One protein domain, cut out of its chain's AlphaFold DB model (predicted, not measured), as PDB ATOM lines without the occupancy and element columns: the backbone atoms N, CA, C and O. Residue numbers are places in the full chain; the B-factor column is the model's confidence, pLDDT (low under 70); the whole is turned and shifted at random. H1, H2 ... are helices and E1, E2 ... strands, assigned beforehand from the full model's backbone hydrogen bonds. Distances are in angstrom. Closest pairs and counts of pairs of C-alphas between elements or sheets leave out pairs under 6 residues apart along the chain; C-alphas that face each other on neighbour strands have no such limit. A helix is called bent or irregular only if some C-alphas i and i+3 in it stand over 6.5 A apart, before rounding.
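This is residues 2 to 31 and 223 to 326 of the 326 residues of an uncharacterized protein of Anaerovirgula multivorans (UniProt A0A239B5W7). A twisted sheet of four strands has helix H1 over one face and the long helix H2 running past its E1 edge. Beyond the sheet's far end, a loose arm with the helices H3 and H4 makes much of the length, and residues 292 to 301 and 316 to 326 stick out. The printed part has 134 residues, with four named helices and four named strands in the order E1 E2 H1 E3 E4 H2 H3 H4; the sheet's order is E1 E2 E4 E3, antiparallel throughout, and the class is mixed. The whole is loose, with a radius of gyration of the C-alphas of 19.0 A and spans of 67 by 32 by 23 A.

E1, residues 6 to 14, and E2, residues 17 to 28, form a hairpin, with N 12 and O 19 within hydrogen-bond range at 2.9 A. E1 bends by 55 degrees at residue 9 and E2 by 96 degrees at residue 25. Residues 223 to 224 pair antiparallel with residues 9 to 10 of E1. H1, residues 228 to 241, is irregular, C-alphas 237 and 240 being 7.8 A apart. E3, residues 242 to 250, is an edge strand and forms a hairpin with E4, residues 254 to 262, where N 246 and O 258 are 2.9 A apart. E4 is also the antiparallel neighbour of E2, with N 20 and O 259 at 2.9 A. H1 is on the sheet at a height of 8.8 A, in two layers, helix over sheet; it runs along the strands, 18 degrees from E4 on the local plane. The closest C-alphas of H1 and E4 are those of Tyr 241 and Tyr 261, 5.2 A apart. H2, residues 266 to 287, only grazes the sheet, and is near H1 with 7 pairs of C-alphas within 10 A. H3, residues 296 to 304, and H4, residues 309 to 322, are not on the sheet and are apart from each other. Every O i to N i+4 pair is within hydrogen-bond range in H2, against 8 of 10 in H1, 4 of 5 in H3 and 7 of 10 in H4.

E1 begins at C-alpha 6, (177.408, 182.238, 156.425), and is 23.4 A long; E2 is 26.4 A, H1 20.0 A, E3 24.2 A and E4 26.3 A. H2 begins at C-alpha 266, (190.053, 207.879, 164.613), and is 31.3 A long. H3 is 13.6 A, and H4, 21.9 A, ends at C-alpha 322, (172.762, 157.501, 143.446).

The C-alphas farthest apart are those of Lys 265 and Ala 326, 67.5 A. Residues 32 to 222 are not printed, and C-alphas 31 and 223 are 16.3 A apart across the cut. Of the links printed whole, H2 to H3 is short and the others are tight. The model's mean pLDDT is 73.3 over the printed part, and residues 2 to 5, 28 to 31 and 286 to 326 are under 70.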
ATOM      1  N   LEU A   2     182.331 171.072 154.018       35.09
ATOM      2  CA  LEU A   2     181.549 172.269 153.722       35.09
ATOM      3  C   LEU A   2     182.026 173.330 154.709       35.09
ATOM      4  O   LEU A   2     181.654 173.297 155.873       35.09
ATOM      5  N   ASP A   3     182.924 174.193 154.249       41.75
ATOM      6  CA  ASP A   3     183.397 175.348 155.013       41.75
ATOM      7  C   ASP A   3     182.343 176.456 154.843       41.75
ATOM      8  O   ASP A   3     182.476 177.361 154.011       41.75
ATOM      9  N   LEU A   4     181.193 176.252 155.498       50.94
ATOM     10  CA  LEU A   4     179.993 177.079 155.372       50.94
ATOM     11  C   LEU A   4     180.170 178.368 156.164       50.94
ATOM     12  O   LEU A   4     179.646 178.521 157.261       50.94
ATOM     13  N   LEU A   5     180.892 179.317 155.581       64.31
ATOM     14  CA  LEU A   5     180.860 180.695 156.051       64.31
ATOM     15  C   LEU A   5     179.527 181.309 155.616       64.31
ATOM     16  O   LEU A   5     179.345 181.685 154.454       64.31
ATOM     17  N   SER A   6     178.578 181.376 156.543       75.25
ATOM     18  CA  SER A   6     177.408 182.238 156.425       75.25
ATOM     19  C   SER A   6     177.783 183.673 156.792       75.25
ATOM     20  O   SER A   6     178.742 183.920 157.516       75.25
ATOM     21  N   THR A   7     177.085 184.647 156.214       83.06
ATOM     22  CA  THR A   7     177.244 186.062 156.552       83.06
ATOM     23  C   THR A   7     175.883 186.728 156.490       83.06
ATOM     24  O   THR A   7     175.187 186.619 155.476       83.06
ATOM     25  N   ASN A   8     175.524 187.464 157.525       88.25
ATOM     26  CA  ASN A   8     174.259 188.175 157.608       88.25
ATOM     27  C   ASN A   8     174.440 189.687 157.830       88.25
ATOM     28  O   ASN A   8     173.443 190.403 157.927       88.25
ATOM     29  N   LEU A   9     175.686 190.165 157.866       91.44
ATOM     30  CA  LEU A   9     176.067 191.569 157.934       91.44
ATOM     31  C   LEU A   9     177.277 191.829 157.024       91.44
ATOM     32  O   LEU A   9     178.284 191.121 157.073       91.44
ATOM     33  N   HIS A  10     177.206 192.881 156.211       93.38
ATOM     34  CA  HIS A  10     178.357 193.457 155.518       93.38
ATOM     35  C   HIS A  10     178.664 194.826 156.120       93.38
ATOM     36  O   HIS A  10     177.882 195.762 155.978       93.38
ATOM     37  N   LEU A  11     179.816 194.931 156.778       94.69
ATOM     38  CA  LEU A  11     180.362 196.177 157.300       94.69
ATOM     39  C   LEU A  11     181.435 196.693 156.338       94.69
ATOM     40  O   LEU A  11     182.387 195.983 156.006       94.69
ATOM     41  N   LYS A  12     181.288 197.932 155.868       95.75
ATOM     42  CA  LYS A  12     182.278 198.608 155.021       95.75
ATOM     43  C   LYS A  12     182.761 199.882 155.701       95.75
ATOM     44  O   LYS A  12     181.938 200.725 156.037       95.75
ATOM     45  N   ILE A  13     184.077 200.040 155.821       94.62
ATOM     46  CA  ILE A  13     184.727 201.262 156.312       94.62
ATOM     47  C   ILE A  13     185.455 201.915 155.137       94.62
ATOM     48  O   ILE A  13     186.342 201.307 154.538       94.62
ATOM     49  N   ALA A  14     185.070 203.140 154.786       92.50
ATOM     50  CA  ALA A  14     185.646 203.921 153.696       92.50
ATOM     51  C   ALA A  14     186.008 205.330 154.191       92.50
ATOM     52  O   ALA A  14     185.190 206.249 154.142       92.50
ATOM     53  N   GLY A  15     187.236 205.497 154.689       89.75
ATOM     54  CA  GLY A  15     187.635 206.716 155.397       89.75
ATOM     55  C   GLY A  15     186.743 206.942 156.616       89.75
ATOM     56  O   GLY A  15     186.625 206.058 157.460       89.75
ATOM     57  N   LYS A  16     186.073 208.096 156.661       90.00
ATOM     58  CA  LYS A  16     185.123 208.473 157.722       90.00
ATOM     59  C   LYS A  16     183.759 207.787 157.603       90.00
ATOM     60  O   LYS A  16     182.987 207.774 158.555       90.00
ATOM     61  N   LYS A  17     183.433 207.232 156.433       91.94
ATOM     62  CA  LYS A  17     182.115 206.655 156.148       91.94
ATOM     63  C   LYS A  17     182.073 205.185 156.542       91.94
ATOM     64  O   LYS A  17     182.892 204.394 156.068       91.94
ATOM     65  N   ILE A  18     181.081 204.801 157.338       94.44
ATOM     66  CA  ILE A  18     180.806 203.406 157.694       94.44
ATOM     67  C   ILE A  18     179.436 203.019 157.161       94.44
ATOM     68  O   ILE A  18     178.478 203.776 157.274       94.44
ATOM     69  N   ILE A  19     179.349 201.837 156.560       95.38
ATOM     70  CA  ILE A  19     178.094 201.281 156.061       95.38
ATOM     71  C   ILE A  19     177.882 199.922 156.709       95.38
ATOM     72  O   ILE A  19     178.700 199.018 156.519       95.38
ATOM     73  N   LEU A  20     176.774 199.783 157.434       95.62
ATOM     74  CA  LEU A  20     176.268 198.512 157.932       95.62
ATOM     75  C   LEU A  20     175.136 198.056 157.028       95.62
ATOM     76  O   LEU A  20     174.113 198.723 156.922       95.62
ATOM     77  N   LYS A  21     175.327 196.920 156.365       94.12
ATOM     78  CA  LYS A  21     174.318 196.304 155.512       94.12
ATOM     79  C   LYS A  21     173.887 194.972 156.107       94.12
ATOM     80  O   LYS A  21     174.591 193.973 155.941       94.12
ATOM     81  N   LYS A  22     172.756 194.964 156.811       93.25
ATOM     82  CA  LYS A  22     172.181 193.773 157.438       93.25
ATOM     83  C   LYS A  22     171.269 193.051 156.456       93.25
ATOM     84  O   LYS A  22     170.513 193.661 155.704       93.25
ATOM     85  N   TYR A  23     171.351 191.730 156.483       90.19
ATOM     86  CA  TYR A  23     170.496 190.829 155.728       90.19
ATOM     87  C   TYR A  23     169.594 190.066 156.696       90.19
ATOM     88  O   TYR A  23     170.076 189.563 157.720       90.19
ATOM     89  N   SER A  24     168.305 189.957 156.375       85.06
ATOM     90  CA  SER A  24     167.379 189.137 157.159       85.06
ATOM     91  C   SER A  24     167.614 187.642 156.935       85.06
ATOM     92  O   SER A  24     167.417 186.851 157.852       85.06
ATOM     93  N   ARG A  25     168.073 187.249 155.739       81.44
ATOM     94  CA  ARG A  25     168.516 185.881 155.434       81.44
ATOM     95  C   ARG A  25     170.038 185.830 155.330       81.44
ATOM     96  O   ARG A  25     170.633 186.610 154.584       81.44
ATOM     97  N   SER A  26     170.669 184.905 156.053       77.75
ATOM     98  CA  SER A  26     172.119 184.700 155.979       77.75
ATOM     99  C   SER A  26     172.527 184.225 154.583       77.75
ATOM    100  O   SER A  26     171.983 183.262 154.048       77.75
ATOM    101  N   MET A  27     173.518 184.890 153.993       74.25
ATOM    102  CA  MET A  27     174.129 184.465 152.738       74.25
ATOM    103  C   MET A  27     175.219 183.445 153.031       74.25
ATOM    104  O   MET A  27     176.187 183.755 153.719       74.25
ATOM    105  N   GLN A  28     175.096 182.251 152.475       69.56
ATOM    106  CA  GLN A  28     176.118 181.219 152.586       69.56
ATOM    107  C   GLN A  28     177.117 181.321 151.423       69.56
ATOM    108  O   GLN A  28     176.734 181.434 150.254       69.56
ATOM    109  N   PHE A  29     178.409 181.279 151.740       60.50
ATOM    110  CA  PHE A  29     179.505 181.248 150.771       60.50
ATOM    111  C   PHE A  29     180.118 179.840 150.687       60.50
ATOM    112  O   PHE A  29     179.832 178.973 151.504       60.50
ATOM    113  N   ASN A  30     180.948 179.601 149.666       55.97
ATOM    114  CA  ASN A  30     181.651 178.332 149.409       55.97
ATOM    115  C   ASN A  30     180.796 177.124 148.982       55.97
ATOM    116  O   ASN A  30     181.302 176.001 148.944       55.97
ATOM    117  N   TYR A  31     179.552 177.320 148.540       55.47
ATOM    118  CA  TYR A  31     178.901 176.283 147.740       55.47
ATOM    119  C   TYR A  31     179.637 176.111 146.412       55.47
ATOM    120  O   TYR A  31     179.843 177.074 145.670       55.47
ATOM    121  N   LYS A 223     182.703 190.827 156.211       89.62
ATOM    122  CA  LYS A 223     181.473 190.042 156.155       89.62
ATOM    123  C   LYS A 223     181.384 189.227 157.428       89.62
ATOM    124  O   LYS A 223     182.289 188.445 157.701       89.62
ATOM    125  N   LEU A 224     180.319 189.445 158.179       88.75
ATOM    126  CA  LEU A 224     180.124 188.894 159.510       88.75
ATOM    127  C   LEU A 224     178.818 188.109 159.547       88.75
ATOM    128  O   LEU A 224     177.883 188.405 158.795       88.75
ATOM    129  N   ASP A 225     178.762 187.121 160.429       87.12
ATOM    130  CA  ASP A 225     177.522 186.472 160.834       87.12
ATOM    131  C   ASP A 225     177.331 186.725 162.319       87.12
ATOM    132  O   ASP A 225     178.103 186.236 163.141       87.12
ATOM    133  N   ILE A 226     176.369 187.582 162.638       86.56
ATOM    134  CA  ILE A 226     176.139 188.049 164.001       86.56
ATOM    135  C   ILE A 226     174.680 187.857 164.386       86.56
ATOM    136  O   ILE A 226     173.780 187.975 163.551       86.56
ATOM    137  N   ASP A 227     174.433 187.579 165.660       88.06
ATOM    138  CA  ASP A 227     173.078 187.581 166.191       88.06
ATOM    139  C   ASP A 227     172.514 189.009 166.310       88.06
ATOM    140  O   ASP A 227     173.184 190.018 166.057       88.06
ATOM    141  N   LYS A 228     171.235 189.081 166.686       88.25
ATOM    142  CA  LYS A 228     170.528 190.348 166.857       88.25
ATOM    143  C   LYS A 228     171.129 191.205 167.979       88.25
ATOM    144  O   LYS A 228     171.226 192.409 167.801       88.25
ATOM    145  N   GLY A 229     171.570 190.616 169.090       91.19
ATOM    146  CA  GLY A 229     172.111 191.366 170.228       91.19
ATOM    147  C   GLY A 229     173.422 192.080 169.895       91.19
ATOM    148  O   GLY A 229     173.604 193.249 170.242       91.19
ATOM    149  N   ILE A 230     174.316 191.417 169.154       90.56
ATOM    150  CA  ILE A 230     175.547 192.043 168.648       90.56
ATOM    151  C   ILE A 230     175.208 193.153 167.646       90.56
ATOM    152  O   ILE A 230     175.820 194.221 167.679       90.56
ATOM    153  N   TYR A 231     174.227 192.934 166.765       93.00
ATOM    154  CA  TYR A 231     173.804 193.956 165.806       93.00
ATOM    155  C   TYR A 231     173.219 195.190 166.504       93.00
ATOM    156  O   TYR A 231     173.656 196.307 166.231       93.00
ATOM    157  N   ASP A 232     172.313 194.988 167.460       93.44
ATOM    158  CA  ASP A 232     171.707 196.057 168.257       93.44
ATOM    159  C   ASP A 232     172.786 196.835 169.033       93.44
ATOM    160  O   ASP A 232     172.732 198.060 169.119       93.44
ATOM    161  N   SER A 233     173.833 196.151 169.510       93.38
ATOM    162  CA  SER A 233     174.991 196.794 170.148       93.38
ATOM    163  C   SER A 233     175.743 197.729 169.192       93.38
ATOM    164  O   SER A 233     176.110 198.835 169.590       93.38
ATOM    165  N   PHE A 234     175.935 197.337 167.923       93.25
ATOM    166  CA  PHE A 234     176.495 198.234 166.903       93.25
ATOM    167  C   PHE A 234     175.591 199.443 166.656       93.25
ATOM    168  O   PHE A 234     176.096 200.561 166.574       93.25
ATOM    169  N   LEU A 235     174.273 199.241 166.556       93.62
ATOM    170  CA  LEU A 235     173.320 200.334 166.341       93.62
ATOM    171  C   LEU A 235     173.342 201.340 167.498       93.62
ATOM    172  O   LEU A 235     173.370 202.545 167.254       93.62
ATOM    173  N   ILE A 236     173.382 200.858 168.743       94.12
ATOM    174  CA  ILE A 236     173.469 201.699 169.944       94.12
ATOM    175  C   ILE A 236     174.792 202.465 169.964       94.12
ATOM    176  O   ILE A 236     174.790 203.682 170.135       94.12
ATOM    177  N   PHE A 237     175.914 201.774 169.744       93.31
ATOM    178  CA  PHE A 237     177.245 202.386 169.752       93.31
ATOM    179  C   PHE A 237     177.408 203.465 168.672       93.31
ATOM    180  O   PHE A 237     178.098 204.462 168.883       93.31
ATOM    181  N   LEU A 238     176.770 203.278 167.514       93.69
ATOM    182  CA  LEU A 238     176.882 204.176 166.366       93.69
ATOM    183  C   LEU A 238     175.751 205.205 166.256       93.69
ATOM    184  O   LEU A 238     175.753 205.994 165.311       93.69
ATOM    185  N   LYS A 239     174.799 205.216 167.194       93.62
ATOM    186  CA  LYS A 239     173.570 206.018 167.115       93.62
ATOM    187  C   LYS A 239     173.840 207.499 166.845       93.62
ATOM    188  O   LYS A 239     173.222 208.075 165.954       93.62
ATOM    189  N   ASP A 240     174.804 208.081 167.551       93.38
ATOM    190  CA  ASP A 240     175.133 209.510 167.452       93.38
ATOM    191  C   ASP A 240     175.848 209.884 166.139       93.38
ATOM    192  O   ASP A 240     175.997 211.062 165.820       93.38
ATOM    193  N   TYR A 241     176.283 208.888 165.360       94.00
ATOM    194  CA  TYR A 241     176.988 209.057 164.086       94.00
ATOM    195  C   TYR A 241     176.106 208.741 162.872       94.00
ATOM    196  O   TYR A 241     176.602 208.727 161.741       94.00
ATOM    197  N   HIS A 242     174.825 208.425 163.089       94.31
ATOM    198  CA  HIS A 242     173.894 208.030 162.031       94.31
ATOM    199  C   HIS A 242     173.626 209.188 161.066       94.31
ATOM    200  O   HIS A 242     173.476 210.340 161.472       94.31
ATOM    201  N   LYS A 243     173.605 208.881 159.768       92.94
ATOM    202  CA  LYS A 243     173.361 209.858 158.699       92.94
ATOM    203  C   LYS A 243     172.155 209.516 157.854       92.94
ATOM    204  O   LYS A 243     171.412 210.414 157.478       92.94
ATOM    205  N   ASP A 244     172.027 208.246 157.493       92.75
ATOM    206  CA  ASP A 244     171.016 207.801 156.547       92.75
ATOM    207  C   ASP A 244     170.680 206.327 156.770       92.75
ATOM    208  O   ASP A 244     171.531 205.534 157.196       92.75
ATOM    209  N   ASN A 245     169.445 205.965 156.445       94.31
ATOM    210  CA  ASN A 245     168.945 204.601 156.454       94.31
ATOM    211  C   ASN A 245     168.215 204.333 155.131       94.31
ATOM    212  O   ASN A 245     167.368 205.110 154.696       94.31
ATOM    213  N   LEU A 246     168.553 203.208 154.501       93.50
ATOM    214  CA  LEU A 246     167.860 202.703 153.327       93.50
ATOM    215  C   LEU A 246     167.445 201.253 153.550       93.50
ATOM    216  O   LEU A 246     168.287 200.378 153.762       93.50
ATOM    217  N   GLU A 247     166.160 200.991 153.358       93.88
ATOM    218  CA  GLU A 247     165.578 199.662 153.466       93.88
ATOM    219  C   GLU A 247     164.959 199.209 152.146       93.88
ATOM    220  O   GLU A 247     164.329 199.979 151.418       93.88
ATOM    221  N   TYR A 248     165.142 197.932 151.820       91.81
ATOM    222  CA  TYR A 248     164.445 197.296 150.707       91.81
ATOM    223  C   TYR A 248     164.348 195.787 150.910       91.81
ATOM    224  O   TYR A 248     165.170 195.173 151.588       91.81
ATOM    225  N   SER A 249     163.378 195.165 150.252       86.81
ATOM    226  CA  SER A 249     163.193 193.715 150.287       86.81
ATOM    227  C   SER A 249     163.444 193.106 148.915       86.81
ATOM    228  O   SER A 249     163.146 193.703 147.882       86.81
ATOM    229  N   ASN A 250     164.014 191.906 148.893       83.56
ATOM    230  CA  ASN A 250     164.121 191.097 147.685       83.56
ATOM    231  C   ASN A 250     163.963 189.608 148.012       83.56
ATOM    232  O   ASN A 250     164.206 189.172 149.135       83.56
ATOM    233  N   GLU A 251     163.595 188.818 147.009       77.44
ATOM    234  CA  GLU A 251     163.276 187.393 147.170       77.44
ATOM    235  C   GLU A 251     164.468 186.539 147.629       77.44
ATOM    236  O   GLU A 251     164.287 185.511 148.281       77.44
ATOM    237  N   PHE A 252     165.692 186.972 147.316       73.12
ATOM    238  CA  PHE A 252     166.903 186.185 147.542       73.12
ATOM    239  C   PHE A 252     167.446 186.348 148.963       73.12
ATOM    240  O   PHE A 252     167.743 185.371 149.643       73.12
ATOM    241  N   ILE A 253     167.580 187.593 149.412       75.50
ATOM    242  CA  ILE A 253     168.274 187.962 150.654       75.50
ATOM    243  C   ILE A 253     167.270 188.420 151.732       75.50
ATOM    244  O   ILE A 253     167.635 188.649 152.884       75.50
ATOM    245  N   GLY A 254     165.984 188.491 151.377       84.50
ATOM    246  CA  GLY A 254     164.922 188.970 152.246       84.50
ATOM    247  C   GLY A 254     164.975 190.487 152.408       84.50
ATOM    248  O   GLY A 254     165.244 191.215 151.448       84.50
ATOM    249  N   HIS A 255     164.701 190.947 153.623       89.00
ATOM    250  CA  HIS A 255     164.788 192.351 153.994       89.00
ATOM    251  C   HIS A 255     166.253 192.754 154.180       89.00
ATOM    252  O   HIS A 255     167.053 192.025 154.778       89.00
ATOM    253  N   VAL A 256     166.607 193.903 153.619       91.19
ATOM    254  CA  VAL A 256     167.949 194.464 153.645       91.19
ATOM    255  C   VAL A 256     167.872 195.858 154.234       91.19
ATOM    256  O   VAL A 256     167.239 196.736 153.654       91.19
ATOM    257  N   GLU A 257     168.585 196.048 155.335       93.69
ATOM    258  CA  GLU A 257     168.721 197.324 156.028       93.69
ATOM    259  C   GLU A 257     170.138 197.852 155.791       93.69
ATOM    260  O   GLU A 257     171.126 197.133 155.987       93.69
ATOM    261  N   ILE A 258     170.254 199.088 155.310       94.69
ATOM    262  CA  ILE A 258     171.527 199.764 155.074       94.69
ATOM    263  C   ILE A 258     171.570 201.019 155.934       94.69
ATOM    264  O   ILE A 258     170.965 202.027 155.586       94.69
ATOM    265  N   ASN A 259     172.356 200.980 157.003       95.88
ATOM    266  CA  ASN A 259     172.646 202.148 157.821       95.88
ATOM    267  C   ASN A 259     173.990 202.759 157.423       95.88
ATOM    268  O   ASN A 259     175.005 202.062 157.318       95.88
ATOM    269  N   THR A 260     173.991 204.071 157.209       94.38
ATOM    270  CA  THR A 260     175.184 204.855 156.892       94.38
ATOM    271  C   THR A 260     175.529 205.760 158.065       94.38
ATOM    272  O   THR A 260     174.675 206.482 158.576       94.38
ATOM    273  N   TYR A 261     176.803 205.750 158.441       94.56
ATOM    274  CA  TYR A 261     177.358 206.536 159.536       94.56
ATOM    275  C   TYR A 261     178.575 207.331 159.062       94.56
ATOM    276  O   TYR A 261     179.285 206.906 158.143       94.56
ATOM    277  N   GLU A 262     178.841 208.459 159.713       92.94
ATOM    278  CA  GLU A 262     180.027 209.284 159.474       92.94
ATOM    279  C   GLU A 262     180.762 209.534 160.792       92.94
ATOM    280  O   GLU A 262     180.201 210.093 161.731       92.94
ATOM    281  N   ILE A 263     182.019 209.094 160.864       91.44
ATOM    282  CA  ILE A 263     182.841 209.135 162.071       91.44
ATOM    283  C   ILE A 263     184.154 209.850 161.767       91.44
ATOM    284  O   ILE A 263     184.999 209.344 161.029       91.44
ATOM    285  N   ASP A 264     184.347 211.011 162.390       87.19
ATOM    286  CA  ASP A 264     185.586 211.790 162.281       87.19
ATOM    287  C   ASP A 264     186.686 211.315 163.241       87.19
ATOM    288  O   ASP A 264     187.874 211.503 162.980       87.19
ATOM    289  N   LYS A 265     186.301 210.714 164.373       90.50
ATOM    290  CA  LYS A 265     187.232 210.323 165.437       90.50
ATOM    291  C   LYS A 265     187.908 208.991 165.117       90.50
ATOM    292  O   LYS A 265     187.276 207.935 165.141       90.50
ATOM    293  N   GLN A 266     189.223 209.045 164.922       88.00
ATOM    294  CA  GLN A 266     190.053 207.879 164.613       88.00
ATOM    295  C   GLN A 266     189.986 206.780 165.691       88.00
ATOM    296  O   GLN A 266     189.906 205.601 165.358       88.00
ATOM    297  N   SER A 267     189.927 207.147 166.975       91.38
ATOM    298  CA  SER A 267     189.824 206.184 168.085       91.38
ATOM    299  C   SER A 267     188.553 205.329 168.034       91.38
ATOM    300  O   SER A 267     188.561 204.152 168.397       91.38
ATOM    301  N   ILE A 268     187.450 205.897 167.544       91.75
ATOM    302  CA  ILE A 268     186.180 205.183 167.377       91.75
ATOM    303  C   ILE A 268     186.277 204.207 166.205       91.75
ATOM    304  O   ILE A 268     185.871 203.054 166.336       91.75
ATOM    305  N   LEU A 269     186.879 204.630 165.088       90.62
ATOM    306  CA  LEU A 269     187.149 203.748 163.947       90.62
ATOM    307  C   LEU A 269     188.011 202.546 164.355       90.62
ATOM    308  O   LEU A 269     187.711 201.419 163.969       90.62
ATOM    309  N   GLU A 270     189.048 202.765 165.159       91.56
ATOM    310  CA  GLU A 270     189.905 201.696 165.683       91.56
ATOM    311  C   GLU A 270     189.148 200.753 166.618       91.56
ATOM    312  O   GLU A 270     189.279 199.535 166.500       91.56
ATOM    313  N   SER A 271     188.284 201.293 167.477       92.06
ATOM    314  CA  SER A 271     187.442 200.493 168.375       92.06
ATOM    315  C   SER A 271     186.506 199.564 167.589       92.06
ATOM    316  O   SER A 271     186.393 198.379 167.906       92.06
ATOM    317  N   ILE A 272     185.904 200.068 166.506       92.12
ATOM    318  CA  ILE A 272     185.066 199.273 165.596       92.12
ATOM    319  C   ILE A 272     185.894 198.184 164.918       92.12
ATOM    320  O   ILE A 272     185.475 197.029 164.894       92.12
ATOM    321  N   LYS A 273     187.081 198.516 164.393       92.44
ATOM    322  CA  LYS A 273     187.969 197.524 163.764       92.44
ATOM    323  C   LYS A 273     188.357 196.416 164.739       92.44
ATOM    324  O   LYS A 273     188.312 195.246 164.371       92.44
ATOM    325  N   ASN A 274     188.676 196.760 165.984       92.19
ATOM    326  CA  ASN A 274     189.024 195.788 167.020       92.19
ATOM    327  C   ASN A 274     187.844 194.864 167.359       92.19
ATOM    328  O   ASN A 274     188.018 193.644 167.416       92.19
ATOM    329  N   ALA A 275     186.636 195.419 167.508       91.25
ATOM    330  CA  ALA A 275     185.423 194.631 167.731       91.25
ATOM    331  C   ALA A 275     185.147 193.676 166.556       91.25
ATOM    332  O   ALA A 275     184.918 192.483 166.751       91.25
ATOM    333  N   VAL A 276     185.244 194.178 165.324       91.69
ATOM    334  CA  VAL A 276     185.047 193.393 164.099       91.69
ATOM    335  C   VAL A 276     186.073 192.270 163.974       91.69
ATOM    336  O   VAL A 276     185.696 191.137 163.679       91.69
ATOM    337  N   ASN A 277     187.352 192.545 164.231       90.38
ATOM    338  CA  ASN A 277     188.400 191.524 164.195       90.38
ATOM    339  C   ASN A 277     188.165 190.437 165.250       90.38
ATOM    340  O   ASN A 277     188.284 189.255 164.935       90.38
ATOM    341  N   SER A 278     187.724 190.816 166.452       88.69
ATOM    342  CA  SER A 278     187.373 189.862 167.513       88.69
ATOM    343  C   SER A 278     186.224 188.936 167.094       88.69
ATOM    344  O   SER A 278     186.297 187.724 167.290       88.69
ATOM    345  N   ILE A 279     185.186 189.485 166.446       87.62
ATOM    346  CA  ILE A 279     184.074 188.695 165.890       87.62
ATOM    347  C   ILE A 279     184.582 187.752 164.797       87.62
ATOM    348  O   ILE A 279     184.234 186.574 164.786       87.62
ATOM    349  N   ILE A 280     185.427 188.241 163.887       85.88
ATOM    350  CA  ILE A 280     185.996 187.429 162.805       85.88
ATOM    351  C   ILE A 280     186.813 186.266 163.360       85.88
ATOM    352  O   ILE A 280     186.724 185.158 162.834       85.88
ATOM    353  N   ASP A 281     187.599 186.487 164.407       84.62
ATOM    354  CA  ASP A 281     188.411 185.430 165.001       84.62
ATOM    355  C   ASP A 281     187.548 184.401 165.746       84.62
ATOM    356  O   ASP A 281     187.771 183.198 165.592       84.62
ATOM    357  N   ALA A 282     186.482 184.836 166.429       82.81
ATOM    358  CA  ALA A 282     185.474 183.936 166.997       82.81
ATOM    359  C   ALA A 282     184.747 183.113 165.914       82.81
ATOM    360  O   ALA A 282     184.560 181.900 166.062       82.81
ATOM    361  N   MET A 283     184.395 183.739 164.785       78.75
ATOM    362  CA  MET A 283     183.829 183.050 163.624       78.75
ATOM    363  C   MET A 283     184.816 182.011 163.084       78.75
ATOM    364  O   MET A 283     184.463 180.841 162.965       78.75
ATOM    365  N   LYS A 284     186.072 182.390 162.809       77.00
ATOM    366  CA  LYS A 284     187.100 181.451 162.327       77.00
ATOM    367  C   LYS A 284     187.269 180.273 163.277       77.00
ATOM    368  O   LYS A 284     187.347 179.147 162.796       77.00
ATOM    369  N   TYR A 285     187.304 180.503 164.589       73.56
ATOM    370  CA  TYR A 285     187.385 179.427 165.579       73.56
ATOM    371  C   TYR A 285     186.196 178.460 165.479       73.56
ATOM    372  O   TYR A 285     186.374 177.244 165.542       73.56
ATOM    373  N   THR A 286     184.996 178.996 165.264       69.50
ATOM    374  CA  THR A 286     183.759 178.214 165.145       69.50
ATOM    375  C   THR A 286     183.720 177.404 163.843       69.50
ATOM    376  O   THR A 286     183.461 176.204 163.882       69.50
ATOM    377  N   TYR A 287     184.046 178.019 162.702       63.38
ATOM    378  CA  TYR A 287     183.965 177.380 161.381       63.38
ATOM    379  C   TYR A 287     185.184 176.508 161.027       63.38
ATOM    380  O   TYR A 287     185.051 175.549 160.276       63.38
ATOM    381  N   SER A 288     186.365 176.762 161.606       56.91
ATOM    382  CA  SER A 288     187.578 175.961 161.339       56.91
ATOM    383  C   SER A 288     187.588 174.603 162.053       56.91
ATOM    384  O   SER A 288     188.522 173.812 161.866       56.91
ATOM    385  N   LYS A 289     186.575 174.293 162.876       52.56
ATOM    386  CA  LYS A 289     186.421 172.962 163.468       52.56
ATOM    387  C   LYS A 289     186.047 171.959 162.375       52.56
ATOM    388  O   LYS A 289     184.918 171.900 161.901       52.56
ATOM    389  N   LYS A 290     187.018 171.126 161.991       46.22
ATOM    390  CA  LYS A 290     186.797 169.942 161.150       46.22
ATOM    391  C   LYS A 290     185.965 168.917 161.922       46.22
ATOM    392  O   LYS A 290     186.523 167.994 162.513       46.22
ATOM    393  N   GLU A 291     184.645 169.033 161.900       43.44
ATOM    394  CA  GLU A 291     183.809 167.934 162.374       43.44
ATOM    395  C   GLU A 291     183.823 166.795 161.347       43.44
ATOM    396  O   GLU A 291     183.345 166.916 160.213       43.44
ATOM    397  N   LYS A 292     184.408 165.653 161.731       40.31
ATOM    398  CA  LYS A 292     184.120 164.385 161.061       40.31
ATOM    399  C   LYS A 292     182.718 163.974 161.505       40.31
ATOM    400  O   LYS A 292     182.544 163.503 162.623       40.31
ATOM    401  N   LEU A 293     181.741 164.137 160.617       45.19
ATOM    402  CA  LEU A 293     180.399 163.577 160.785       45.19
ATOM    403  C   LEU A 293     180.532 162.050 160.845       45.19
ATOM    404  O   LEU A 293     180.717 161.398 159.816       45.19
ATOM    405  N   THR A 294     180.536 161.487 162.051       45.66
ATOM    406  CA  THR A 294     180.812 160.059 162.271       45.66
ATOM    407  C   THR A 294     179.559 159.253 162.578       45.66
ATOM    408  O   THR A 294     179.623 158.027 162.497       45.66
ATOM    409  N   LYS A 295     178.406 159.879 162.875       44.75
ATOM    410  CA  LYS A 295     177.193 159.140 163.249       44.75
ATOM    411  C   LYS A 295     175.964 159.509 162.423       44.75
ATOM    412  O   LYS A 295     175.742 160.644 162.019       44.75
ATOM    413  N   TYR A 296     175.128 158.496 162.197       47.25
ATOM    414  CA  TYR A 296     173.866 158.573 161.450       47.25
ATOM    415  C   TYR A 296     172.877 159.599 162.050       47.25
ATOM    416  O   TYR A 296     172.065 160.158 161.321       47.25
ATOM    417  N   GLY A 297     172.989 159.906 163.351       47.66
ATOM    418  CA  GLY A 297     172.196 160.936 164.037       47.66
ATOM    419  C   GLY A 297     172.510 162.376 163.608       47.66
ATOM    420  O   GLY A 297     171.598 163.197 163.543       47.66
ATOM    421  N   ASP A 298     173.749 162.662 163.196       48.25
ATOM    422  CA  ASP A 298     174.166 164.005 162.761       48.25
ATOM    423  C   ASP A 298     173.530 164.381 161.408       48.25
ATOM    424  O   ASP A 298     173.290 165.551 161.108       48.25
ATOM    425  N   LYS A 299     173.163 163.376 160.597       49.44
ATOM    426  CA  LYS A 299     172.386 163.577 159.362       49.44
ATOM    427  C   LYS A 299     170.958 164.048 159.636       49.44
ATOM    428  O   LYS A 299     170.450 164.850 158.860       49.44
ATOM    429  N   ASN A 300     170.335 163.590 160.726       45.00
ATOM    430  CA  ASN A 300     168.997 164.035 161.127       45.00
ATOM    431  C   ASN A 300     169.017 165.445 161.738       45.00
ATOM    432  O   ASN A 300     168.030 166.169 161.655       45.00
ATOM    433  N   PHE A 301     170.138 165.859 162.336       47.69
ATOM    434  CA  PHE A 301     170.336 167.244 162.769       47.69
ATOM    435  C   PHE A 301     170.442 168.190 161.565       47.69
ATOM    436  O   PHE A 301     169.725 169.186 161.494       47.69
ATOM    437  N   LEU A 302     171.239 167.823 160.555       47.31
ATOM    438  CA  LEU A 302     171.308 168.556 159.286       47.31
ATOM    439  C   LEU A 302     169.976 168.543 158.526       47.31
ATOM    440  O   LEU A 302     169.641 169.527 157.880       47.31
ATOM    441  N   SER A 303     169.172 167.479 158.631       48.59
ATOM    442  CA  SER A 303     167.841 167.464 158.016       48.59
ATOM    443  C   SER A 303     166.813 168.349 158.709       48.59
ATOM    444  O   SER A 303     165.814 168.690 158.096       48.59
ATOM    445  N   ARG A 304     167.048 168.753 159.959       46.06
ATOM    446  CA  ARG A 304     166.231 169.765 160.648       46.06
ATOM    447  C   ARG A 304     166.665 171.198 160.321       46.06
ATOM    448  O   ARG A 304     165.901 172.123 160.546       46.06
ATOM    449  N   LEU A 305     167.865 171.387 159.762       43.03
ATOM    450  CA  LEU A 305     168.329 172.664 159.197       43.03
ATOM    451  C   LEU A 305     167.797 172.910 157.761       43.03
ATOM    452  O   LEU A 305     167.871 174.039 157.273       43.03
ATOM    453  N   GLN A 306     167.197 171.886 157.126       44.22
ATOM    454  CA  GLN A 306     166.644 171.901 155.755       44.22
ATOM    455  C   GLN A 306     165.382 172.755 155.556       44.22
ATOM    456  O   GLN A 306     164.912 172.869 154.421       44.22
ATOM    457  N   ASP A 307     164.855 173.412 156.591       42.88
ATOM    458  CA  ASP A 307     163.756 174.377 156.419       42.88
ATOM    459  C   ASP A 307     164.199 175.638 155.641       42.88
ATOM    460  O   ASP A 307     163.385 176.484 155.266       42.88
ATOM    461  N   ASN A 308     165.491 175.745 155.302       46.84
ATOM    462  CA  ASN A 308     165.994 176.684 154.307       46.84
ATOM    463  C   ASN A 308     165.842 176.142 152.871       46.84
ATOM    464  O   ASN A 308     166.543 175.229 152.434       46.84
ATOM    465  N   TYR A 309     164.979 176.810 152.096       40.47
ATOM    466  CA  TYR A 309     164.606 176.533 150.696       40.47
ATOM    467  C   TYR A 309     165.766 176.140 149.753       40.47
ATOM    468  O   TYR A 309     165.582 175.349 148.827       40.47
ATOM    469  N   TYR A 310     166.976 176.657 149.982       42.81
ATOM    470  CA  TYR A 310     168.137 176.422 149.119       42.81
ATOM    471  C   TYR A 310     168.836 175.067 149.338       42.81
ATOM    472  O   TYR A 310     169.494 174.583 148.414       42.81
ATOM    473  N   GLU A 311     168.666 174.405 150.490       40.41
ATOM    474  CA  GLU A 311     169.261 173.079 150.742       40.41
ATOM    475  C   GLU A 311     168.471 171.935 150.086       40.41
ATOM    476  O   GLU A 311     169.068 170.955 149.621       40.41
ATOM    477  N   ASN A 312     167.151 172.097 149.933       35.91
ATOM    478  CA  ASN A 312     166.280 171.111 149.281       35.91
ATOM    479  C   ASN A 312     166.701 170.803 147.832       35.91
ATOM    480  O   ASN A 312     166.581 169.664 147.371       35.91
ATOM    481  N   LEU A 313     167.293 171.777 147.130       36.72
ATOM    482  CA  LEU A 313     167.807 171.576 145.772       36.72
ATOM    483  C   LEU A 313     169.033 170.645 145.719       36.72
ATOM    484  O   LEU A 313     169.230 169.927 144.733       36.72
ATOM    485  N   TYR A 314     169.876 170.634 146.757       37.84
ATOM    486  CA  TYR A 314     171.112 169.844 146.764       37.84
ATOM    487  C   TYR A 314     170.858 168.372 147.113       37.84
ATOM    488  O   TYR A 314     171.494 167.465 146.573       37.84
ATOM    489  N   ILE A 315     169.884 168.107 147.980       36.72
ATOM    490  CA  ILE A 315     169.615 166.751 148.470       36.72
ATOM    491  C   ILE A 315     168.850 165.934 147.435       36.72
ATOM    492  O   ILE A 315     169.233 164.795 147.159       36.72
ATOM    493  N   GLN A 316     167.870 166.538 146.757       33.06
ATOM    494  CA  GLN A 316     167.194 165.894 145.626       33.06
ATOM    495  C   GLN A 316     168.157 165.582 144.466       33.06
ATOM    496  O   GLN A 316     168.016 164.557 143.796       33.06
ATOM    497  N   THR A 317     169.174 166.419 144.232       36.34
ATOM    498  CA  THR A 317     170.153 166.193 143.154       36.34
ATOM    499  C   THR A 317     171.201 165.130 143.495       36.34
ATOM    500  O   THR A 317     171.646 164.413 142.596       36.34
ATOM    501  N   GLN A 318     171.562 164.957 144.772       35.44
ATOM    502  CA  GLN A 318     172.409 163.844 145.232       35.44
ATOM    503  C   GLN A 318     171.658 162.503 145.224       35.44
ATOM    504  O   GLN A 318     172.236 161.488 144.831       35.44
ATOM    505  N   TRP A 319     170.367 162.498 145.572       33.59
ATOM    506  CA  TRP A 319     169.510 161.308 145.474       33.59
ATOM    507  C   TRP A 319     169.378 160.813 144.028       33.59
ATOM    508  O   TRP A 319     169.603 159.635 143.759       33.59
ATOM    509  N   LYS A 320     169.145 161.719 143.066       36.03
ATOM    510  CA  LYS A 320     169.091 161.359 141.636       36.03
ATOM    511  C   LYS A 320     170.415 160.826 141.074       36.03
ATOM    512  O   LYS A 320     170.393 160.062 140.120       36.03
ATOM    513  N   ARG A 321     171.566 161.188 141.653       39.72
ATOM    514  CA  ARG A 321     172.878 160.653 141.234       39.72
ATOM    515  C   ARG A 321     173.161 159.245 141.749       39.72
ATOM    516  O   ARG A 321     173.900 158.524 141.092       39.72
ATOM    517  N   LYS A 322     172.599 158.856 142.897       39.72
ATOM    518  CA  LYS A 322     172.762 157.501 143.446       39.72
ATOM    519  C   LYS A 322     171.751 156.491 142.901       39.72
ATOM    520  O   LYS A 322     172.026 155.304 142.974       39.72
ATOM    521  N   GLY A 323     170.632 156.948 142.341       38.31
ATOM    522  CA  GLY A 323     169.623 156.085 141.710       38.31
ATOM    523  C   GLY A 323     169.788 155.868 140.201       38.31
ATOM    524  O   GLY A 323     168.944 155.212 139.611       38.31
ATOM    525  N   ALA A 324     170.824 156.430 139.567       35.97
ATOM    526  CA  ALA A 324     171.078 156.292 138.123       35.97
ATOM    527  C   ALA A 324     172.250 155.345 137.795       35.97
ATOM    528  O   ALA A 324     172.748 155.337 136.673       35.97
ATOM    529  N   VAL A 325     172.706 154.574 138.785       42.41
ATOM    530  CA  VAL A 325     173.604 153.430 138.596       42.41
ATOM    531  C   VAL A 325     172.925 152.227 139.244       42.41
ATOM    532  O   VAL A 325     173.261 151.834 140.360       42.41
ATOM    533  N   ALA A 326     171.893 151.735 138.570       35.44
ATOM    534  CA  ALA A 326     171.308 150.414 138.738       35.44
ATOM    535  C   ALA A 326     170.843 149.959 137.356       35.44
ATOM    536  O   ALA A 326     170.195 150.792 136.678       35.44
TER     537      ALA A 326